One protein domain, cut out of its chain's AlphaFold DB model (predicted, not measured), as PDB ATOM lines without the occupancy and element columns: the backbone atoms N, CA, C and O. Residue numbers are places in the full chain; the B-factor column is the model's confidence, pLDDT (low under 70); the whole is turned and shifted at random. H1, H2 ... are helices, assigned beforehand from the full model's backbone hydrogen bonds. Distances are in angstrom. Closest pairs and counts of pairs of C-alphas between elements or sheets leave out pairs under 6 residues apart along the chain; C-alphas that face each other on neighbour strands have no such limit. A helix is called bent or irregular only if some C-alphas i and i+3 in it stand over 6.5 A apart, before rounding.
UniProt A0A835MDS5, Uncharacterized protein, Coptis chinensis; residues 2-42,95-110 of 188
ATOM      1  N   MET A   2     -69.352 -33.945  -8.261       48.94
ATOM      2  CA  MET A   2     -68.102 -33.292  -8.719       48.94
ATOM      3  C   MET A   2     -68.172 -32.407  -9.987       48.94
ATOM      4  O   MET A   2     -67.332 -31.541 -10.155       48.94
ATOM      5  N   ILE A   3     -69.166 -32.560 -10.871       49.22
ATOM      6  CA  ILE A   3     -69.221 -31.782 -12.133       49.22
ATOM      7  C   ILE A   3     -69.723 -30.338 -11.917       49.22
ATOM      8  O   ILE A   3     -69.471 -29.464 -12.745       49.22
ATOM      9  N   MET A   4     -70.470 -30.075 -10.838       47.88
ATOM     10  CA  MET A   4     -70.982 -28.725 -10.550       47.88
ATOM     11  C   MET A   4     -69.919 -27.838  -9.900       47.88
ATOM     12  O   MET A   4     -69.867 -26.652 -10.219       47.88
ATOM     13  N   ASP A   5     -69.035 -28.422  -9.089       53.78
ATOM     14  CA  ASP A   5     -67.921 -27.702  -8.467       53.78
ATOM     15  C   ASP A   5     -66.898 -27.251  -9.526       53.78
ATOM     16  O   ASP A   5     -66.491 -26.093  -9.520       53.78
ATOM     17  N   ASP A   6     -66.612 -28.075 -10.543       51.94
ATOM     18  CA  ASP A   6     -65.748 -27.692 -11.679       51.94
ATOM     19  C   ASP A   6     -66.327 -26.542 -12.531       51.94
ATOM     20  O   ASP A   6     -65.595 -25.819 -13.206       51.94
ATOM     21  N   ARG A   7     -67.652 -26.337 -12.501       52.69
ATOM     22  CA  ARG A   7     -68.344 -25.234 -13.202       52.69
ATOM     23  C   ARG A   7     -68.532 -23.985 -12.343       52.69
ATOM     24  O   ARG A   7     -69.069 -22.997 -12.837       52.69
ATOM     25  N   SER A   8     -68.116 -24.030 -11.078       59.47
ATOM     26  CA  SER A   8     -68.170 -22.892 -10.153       59.47
ATOM     27  C   SER A   8     -66.924 -22.004 -10.225       59.47
ATOM     28  O   SER A   8     -66.898 -20.923  -9.636       59.47
ATOM     29  N   CYS A   9     -65.900 -22.440 -10.966       57.38
ATOM     30  CA  CYS A   9     -64.677 -21.680 -11.133       57.38
ATOM     31  C   CYS A   9     -64.983 -20.357 -11.865       57.38
ATOM     32  O   CYS A   9     -65.594 -20.387 -12.939       57.38
ATOM     33  N   PRO A  10     -64.584 -19.192 -11.319       71.44
ATOM     34  CA  PRO A  10     -64.772 -17.918 -11.997       71.44
ATOM     35  C   PRO A  10     -64.151 -17.990 -13.393       71.44
ATOM     36  O   PRO A  10     -63.029 -18.473 -13.539       71.44
ATOM     37  N   MET A  11     -64.838 -17.474 -14.418       69.75
ATOM     38  CA  MET A  11     -64.338 -17.482 -15.807       69.75
ATOM     39  C   MET A  11     -62.906 -16.952 -15.928       69.75
ATOM     40  O   MET A  11     -62.129 -17.423 -16.749       69.75
ATOM     41  N   THR A  12     -62.540 -16.008 -15.069       70.81
ATOM     42  CA  THR A  12     -61.196 -15.444 -14.979       70.81
ATOM     43  C   THR A  12     -60.134 -16.482 -14.605       70.81
ATOM     44  O   THR A  12     -59.052 -16.457 -15.175       70.81
ATOM     45  N   VAL A  13     -60.434 -17.429 -13.710       72.12
ATOM     46  CA  VAL A  13     -59.516 -18.520 -13.334       72.12
ATOM     47  C   VAL A  13     -59.356 -19.518 -14.484       72.12
ATOM     48  O   VAL A  13     -58.238 -19.914 -14.791       72.12
ATOM     49  N   LEU A  14     -60.444 -19.852 -15.186       75.38
ATOM     50  CA  LEU A  14     -60.382 -20.706 -16.379       75.38
ATOM     51  C   LEU A  14     -59.552 -20.061 -17.499       75.38
ATOM     52  O   LEU A  14     -58.739 -20.725 -18.140       75.38
ATOM     53  N   VAL A  15     -59.731 -18.759 -17.734       76.50
ATOM     54  CA  VAL A  15     -58.944 -18.001 -18.719       76.50
ATOM     55  C   VAL A  15     -57.473 -17.919 -18.302       76.50
ATOM     56  O   VAL A  15     -56.599 -18.092 -19.151       76.50
ATOM     57  N   ASP A  16     -57.188 -17.719 -17.012       74.62
ATOM     58  CA  ASP A  16     -55.828 -17.746 -16.463       74.62
ATOM     59  C   ASP A  16     -55.162 -19.119 -16.643       74.62
ATOM     60  O   ASP A  16     -54.000 -19.198 -17.041       74.62
ATOM     61  N   GLU A  17     -55.896 -20.210 -16.436       80.81
ATOM     62  CA  GLU A  17     -55.385 -21.567 -16.623       80.81
ATOM     63  C   GLU A  17     -55.117 -21.882 -18.101       80.81
ATOM     64  O   GLU A  17     -54.054 -22.404 -18.451       80.81
ATOM     65  N   ILE A  18     -56.028 -21.500 -19.002       80.38
ATOM     66  CA  ILE A  18     -55.810 -21.601 -20.453       80.38
ATOM     67  C   ILE A  18     -54.576 -20.784 -20.856       80.38
ATOM     68  O   ILE A  18     -53.732 -21.275 -21.607       80.38
ATOM     69  N   ARG A  19     -54.425 -19.567 -20.321       80.12
ATOM     70  CA  ARG A  19     -53.265 -18.697 -20.550       80.12
ATOM     71  C   ARG A  19     -51.963 -19.357 -20.103       80.12
ATOM     72  O   ARG A  19     -51.004 -19.375 -20.875       80.12
ATOM     73  N   MET A  20     -51.920 -19.908 -18.890       79.31
ATOM     74  CA  MET A  20     -50.741 -20.609 -18.375       79.31
ATOM     75  C   MET A  20     -50.404 -21.826 -19.234       79.31
ATOM     76  O   MET A  20     -49.245 -22.011 -19.605       79.31
ATOM     77  N   ASN A  21     -51.409 -22.610 -19.625       81.38
ATOM     78  CA  ASN A  21     -51.219 -23.774 -20.483       81.38
ATOM     79  C   ASN A  21     -50.690 -23.394 -21.873       81.38
ATOM     80  O   ASN A  21     -49.751 -24.028 -22.356       81.38
ATOM     81  N   LEU A  22     -51.222 -22.334 -22.492       80.81
ATOM     82  CA  LEU A  22     -50.730 -21.810 -23.771       80.81
ATOM     83  C   LEU A  22     -49.290 -21.293 -23.659       80.81
ATOM     84  O   LEU A  22     -48.466 -21.603 -24.518       80.81
ATOM     85  N   GLY A  23     -48.962 -20.568 -22.587       81.00
ATOM     86  CA  GLY A  23     -47.603 -20.087 -22.335       81.00
ATOM     87  C   GLY A  23     -46.610 -21.233 -22.138       81.00
ATOM     88  O   GLY A  23     -45.576 -21.290 -22.804       81.00
ATOM     89  N   VAL A  24     -46.943 -22.199 -21.278       82.62
ATOM     90  CA  VAL A  24     -46.131 -23.404 -21.050       82.62
ATOM     91  C   VAL A  24     -45.948 -24.187 -22.347       82.62
ATOM     92  O   VAL A  24     -44.839 -24.637 -22.635       82.62
ATOM     93  N   HIS A  25     -47.005 -24.337 -23.144       80.62
ATOM     94  CA  HIS A  25     -46.938 -24.984 -24.449       80.62
ATOM     95  C   HIS A  25     -45.973 -24.238 -25.379       80.62
ATOM     96  O   HIS A  25     -45.014 -24.839 -25.853       80.62
ATOM     97  N   PHE A  26     -46.141 -22.927 -25.559       82.06
ATOM     98  CA  PHE A  26     -45.258 -22.101 -26.387       82.06
ATOM     99  C   PHE A  26     -43.778 -22.259 -26.003       82.06
ATOM    100  O   PHE A  26     -42.946 -22.586 -26.851       82.06
ATOM    101  N   TYR A  27     -43.439 -22.112 -24.717       79.81
ATOM    102  CA  TYR A  27     -42.051 -22.224 -24.256       79.81
ATOM    103  C   TYR A  27     -41.488 -23.646 -24.375       79.81
ATOM    104  O   TYR A  27     -40.319 -23.811 -24.739       79.81
ATOM    105  N   LYS A  28     -42.303 -24.684 -24.141       82.56
ATOM    106  CA  LYS A  28     -41.909 -26.080 -24.395       82.56
ATOM    107  C   LYS A  28     -41.613 -26.308 -25.874       82.56
ATOM    108  O   LYS A  28     -40.583 -26.889 -26.203       82.56
ATOM    109  N   PHE A  29     -42.468 -25.828 -26.774       76.00
ATOM    110  CA  PHE A  29     -42.270 -25.996 -28.214       76.00
ATOM    111  C   PHE A  29     -41.070 -25.207 -28.734       76.00
ATOM    112  O   PHE A  29     -40.322 -25.735 -29.553       76.00
ATOM    113  N   ARG A  30     -40.829 -23.995 -28.220       77.19
ATOM    114  CA  ARG A  30     -39.666 -23.181 -28.596       77.19
ATOM    115  C   ARG A  30     -38.348 -23.832 -28.183       77.19
ATOM    116  O   ARG A  30     -37.493 -24.062 -29.028       77.19
ATOM    117  N   THR A  31     -38.220 -24.223 -26.914       77.88
ATOM    118  CA  THR A  31     -37.011 -24.908 -26.414       77.88
ATOM    119  C   THR A  31     -36.765 -26.240 -27.127       77.88
ATOM    120  O   THR A  31     -35.628 -26.584 -27.447       77.88
ATOM    121  N   THR A  32     -37.835 -26.970 -27.449       73.31
ATOM    122  CA  THR A  32     -37.760 -28.211 -28.227       73.31
ATOM    123  C   THR A  32     -37.315 -27.952 -29.673       73.31
ATOM    124  O   THR A  32     -36.476 -28.685 -30.192       73.31
ATOM    125  N   ALA A  33     -37.809 -26.888 -30.317       70.19
ATOM    126  CA  ALA A  33     -37.390 -26.486 -31.660       70.19
ATOM    127  C   ALA A  33     -35.911 -26.064 -31.714       70.19
ATOM    128  O   ALA A  33     -35.199 -26.423 -32.656       70.19
ATOM    129  N   ASP A  34     -35.425 -25.363 -30.687       70.81
ATOM    130  CA  ASP A  34     -34.008 -25.018 -30.553       70.81
ATOM    131  C   ASP A  34     -33.148 -26.283 -30.409       70.81
ATOM    132  O   ASP A  34     -32.165 -26.457 -31.135       70.81
ATOM    133  N   ALA A  35     -33.574 -27.234 -29.572       72.44
ATOM    134  CA  ALA A  35     -32.904 -28.525 -29.412       72.44
ATOM    135  C   ALA A  35     -32.888 -29.370 -30.702       72.44
ATOM    136  O   ALA A  35     -31.915 -30.080 -30.964       72.44
ATOM    137  N   TRP A  36     -33.938 -29.301 -31.529       69.12
ATOM    138  CA  TRP A  36     -33.986 -29.987 -32.826       69.12
ATOM    139  C   TRP A  36     -32.966 -29.438 -33.818       69.12
ATOM    140  O   TRP A  36     -32.367 -30.215 -34.557       69.12
ATOM    141  N   SER A  37     -32.720 -28.128 -33.793       60.19
ATOM    142  CA  SER A  37     -31.769 -27.497 -34.714       60.19
ATOM    143  C   SER A  37     -30.311 -27.894 -34.492       60.19
ATOM    144  O   SER A  37     -29.501 -27.755 -35.400       60.19
ATOM    145  N   LEU A  38     -29.991 -28.451 -33.322       61.91
ATOM    146  CA  LEU A  38     -28.674 -29.015 -33.029       61.91
ATOM    147  C   LEU A  38     -28.523 -30.473 -33.497       61.91
ATOM    148  O   LEU A  38     -27.411 -30.989 -33.506       61.91
ATOM    149  N   LYS A  39     -29.626 -31.164 -33.828       59.16
ATOM    150  CA  LYS A  39     -29.644 -32.624 -34.047       59.16
ATOM    151  C   LYS A  39     -30.131 -33.070 -35.426       59.16
ATOM    152  O   LYS A  39     -29.827 -34.195 -35.810       59.16
ATOM    153  N   PHE A  40     -30.897 -32.252 -36.147       56.56
ATOM    154  CA  PHE A  40     -31.493 -32.639 -37.428       56.56
ATOM    155  C   PHE A  40     -31.208 -31.618 -38.529       56.56
ATOM    156  O   PHE A  40     -31.463 -30.426 -38.372       56.56
ATOM    157  N   GLU A  41     -30.740 -32.113 -39.676       65.06
ATOM    158  CA  GLU A  41     -30.601 -31.328 -40.901       65.06
ATOM    159  C   GLU A  41     -31.990 -31.062 -41.513       65.06
ATOM    160  O   GLU A  41     -32.661 -31.953 -42.035       65.06
ATOM    161  N   SER A  42     -32.419 -29.799 -41.470       69.00
ATOM    162  CA  SER A  42     -33.484 -29.152 -42.266       69.00
ATOM    163  C   SER A  42     -34.972 -29.500 -42.048       69.00
ATOM    164  O   SER A  42     -35.815 -28.675 -42.409       69.00
ATOM    165  N   ARG A  95     -39.590 -19.609 -37.629       84.56
ATOM    166  CA  ARG A  95     -40.220 -18.340 -38.035       84.56
ATOM    167  C   ARG A  95     -41.639 -18.208 -37.489       84.56
ATOM    168  O   ARG A  95     -41.970 -17.154 -36.964       84.56
ATOM    169  N   THR A  96     -42.427 -19.282 -37.528       84.62
ATOM    170  CA  THR A  96     -43.792 -19.306 -36.977       84.62
ATOM    171  C   THR A  96     -43.828 -18.977 -35.481       84.62
ATOM    172  O   THR A  96     -44.769 -18.341 -35.022       84.62
ATOM    173  N   TYR A  97     -42.800 -19.369 -34.722       79.25
ATOM    174  CA  TYR A  97     -42.689 -19.097 -33.281       79.25
ATOM    175  C   TYR A  97     -41.609 -18.051 -32.935       79.25
ATOM    176  O   TYR A  97     -41.205 -17.947 -31.773       79.25
ATOM    177  N   ALA A  98     -41.116 -17.294 -33.924       80.88
ATOM    178  CA  ALA A  98     -40.075 -16.285 -33.725       80.88
ATOM    179  C   ALA A  98     -40.631 -15.024 -33.061       80.88
ATOM    180  O   ALA A  98     -39.911 -14.339 -32.333       80.88
ATOM    181  N   GLU A  99     -41.908 -14.723 -33.301       80.88
ATOM    182  CA  GLU A  99     -42.574 -13.610 -32.645       80.88
ATOM    183  C   GLU A  99     -42.583 -13.813 -31.129       80.88
ATOM    184  O   GLU A  99     -42.906 -14.882 -30.600       80.88
ATOM    185  N   VAL A 100     -42.203 -12.754 -30.413       70.62
ATOM    186  CA  VAL A 100     -42.273 -12.735 -28.957       70.62
ATOM    187  C   VAL A 100     -43.744 -12.722 -28.583       70.62
ATOM    188  O   VAL A 100     -44.413 -11.694 -28.689       70.62
ATOM    189  N   TRP A 101     -44.237 -13.871 -28.127       69.50
ATOM    190  CA  TRP A 101     -45.550 -13.954 -27.517       69.50
ATOM    191  C   TRP A 101     -45.581 -13.008 -26.315       69.50
ATOM    192  O   TRP A 101     -44.974 -13.280 -25.274       69.50
ATOM    193  N   LYS A 102     -46.269 -11.871 -26.457       70.94
ATOM    194  CA  LYS A 102     -46.573 -11.003 -25.322       70.94
ATOM    195  C   LYS A 102     -47.525 -11.793 -24.443       70.94
ATOM    196  O   LYS A 102     -48.655 -12.067 -24.842       70.94
ATOM    197  N   GLY A 103     -47.033 -12.231 -23.285       67.19
ATOM    198  CA  GLY A 103     -47.875 -12.897 -22.303       67.19
ATOM    199  C   GLY A 103     -49.129 -12.061 -22.079       67.19
ATOM    200  O   GLY A 103     -49.046 -10.839 -21.956       67.19
ATOM    201  N   ILE A 104     -50.290 -12.711 -22.065       69.75
ATOM    202  CA  ILE A 104     -51.508 -12.048 -21.608       69.75
ATOM    203  C   ILE A 104     -51.220 -11.587 -20.170       69.75
ATOM    204  O   ILE A 104     -50.680 -12.361 -19.367       69.75
ATOM    205  N   LEU A 105     -51.499 -10.313 -19.893       72.94
ATOM    206  CA  LEU A 105     -51.214  -9.665 -18.613       72.94
ATOM    207  C   LEU A 105     -51.835 -10.456 -17.453       72.94
ATOM    208  O   LEU A 105     -52.835 -11.152 -17.640       72.94
ATOM    209  N   SER A 106     -51.226 -10.380 -16.268       70.12
ATOM    210  CA  SER A 106     -51.812 -10.985 -15.067       70.12
ATOM    211  C   SER A 106     -53.118 -10.287 -14.698       70.12
ATOM    212  O   SER A 106     -53.312  -9.128 -15.059       70.12
ATOM    213  N   ARG A 107     -53.995 -10.959 -13.951       66.12
ATOM    214  CA  ARG A 107     -55.265 -10.383 -13.491       66.12
ATOM    215  C   ARG A 107     -55.076  -9.041 -12.784       66.12
ATOM    216  O   ARG A 107     -55.848  -8.119 -13.005       66.12
ATOM    217  N   GLU A 108     -54.024  -8.915 -11.978       70.00
ATOM    218  CA  GLU A 108     -53.681  -7.696 -11.232       70.00
ATOM    219  C   GLU A 108     -53.233  -6.542 -12.143       70.00
ATOM    220  O   GLU A 108     -53.156  -5.398 -11.710       70.00
ATOM    221  N   GLN A 109     -52.905  -6.844 -13.399       75.69
ATOM    222  CA  GLN A 109     -52.455  -5.899 -14.421       75.69
ATOM    223  C   GLN A 109     -53.572  -5.550 -15.417       75.69
ATOM    224  O   GLN A 109     -53.326  -4.813 -16.372       75.69
ATOM    225  N   TRP A 110     -54.776  -6.107 -15.254       77.44
ATOM    226  CA  TRP A 110     -55.925  -5.744 -16.076       77.44
ATOM    227  C   TRP A 110     -56.512  -4.432 -15.560       77.44
ATOM    228  O   TRP A 110     -56.865  -4.327 -14.392       77.44
TER     229      TRP A 110
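This is residues 2 to 42 and 95 to 110 of the 188 residues of an uncharacterized protein of Coptis chinensis (UniProt A0A835MDS5). One long straight helix, H2, makes most of the length, with the short helix H1 set off at a corner beyond its first residue and a second, loosely drawn-out piece of chain, residues 95 to 110, running back beside it. Residues 34 to 42, of which 34 to 37 belong to H2, stick out at the other end. The printed part has 57 residues in two pieces, with two named helices in the order H1, H2 and no named strand; its class is all helix. It is extended, with a radius of gyration of the C-alphas of 16.4 A, and its flat outline spans 50 by 30 by 14 A.

H1, residues 2 to 5, and H2, residues 11 to 37, are apart, with no C-alpha of the one within 8 A of the other. Five residues join them in a tight link. In H2 every O i to N i+4 pair is within hydrogen-bond range. H1 is too short for such a pair, and its one O i to N i+3 pair is not within range.

H1 begins at C-alpha 2, at (-68.102, -33.292, -8.719), and measures 5.6 A from first to last C-alpha. H2 runs 39.0 A from C-alpha 11, at (-64.338, -17.482, -15.807), to C-alpha 37, at (-31.769, -27.497, -34.714), and is not bent. Residues 95 to 110 hold no named element; C-alpha 110 is at (-55.925, -5.744, -16.076).

The C-alphas of Met 4 and Glu 41, the two farthest apart, are 50.6 A apart. Residues 43 to 94 are not printed, and C-alphas 42 and 95 are 13.4 A apart across this cut. The mean pLDDT of the printed part is 71.1; 20 residues are under 70, among them residues 2 to 9 and 36 to 42.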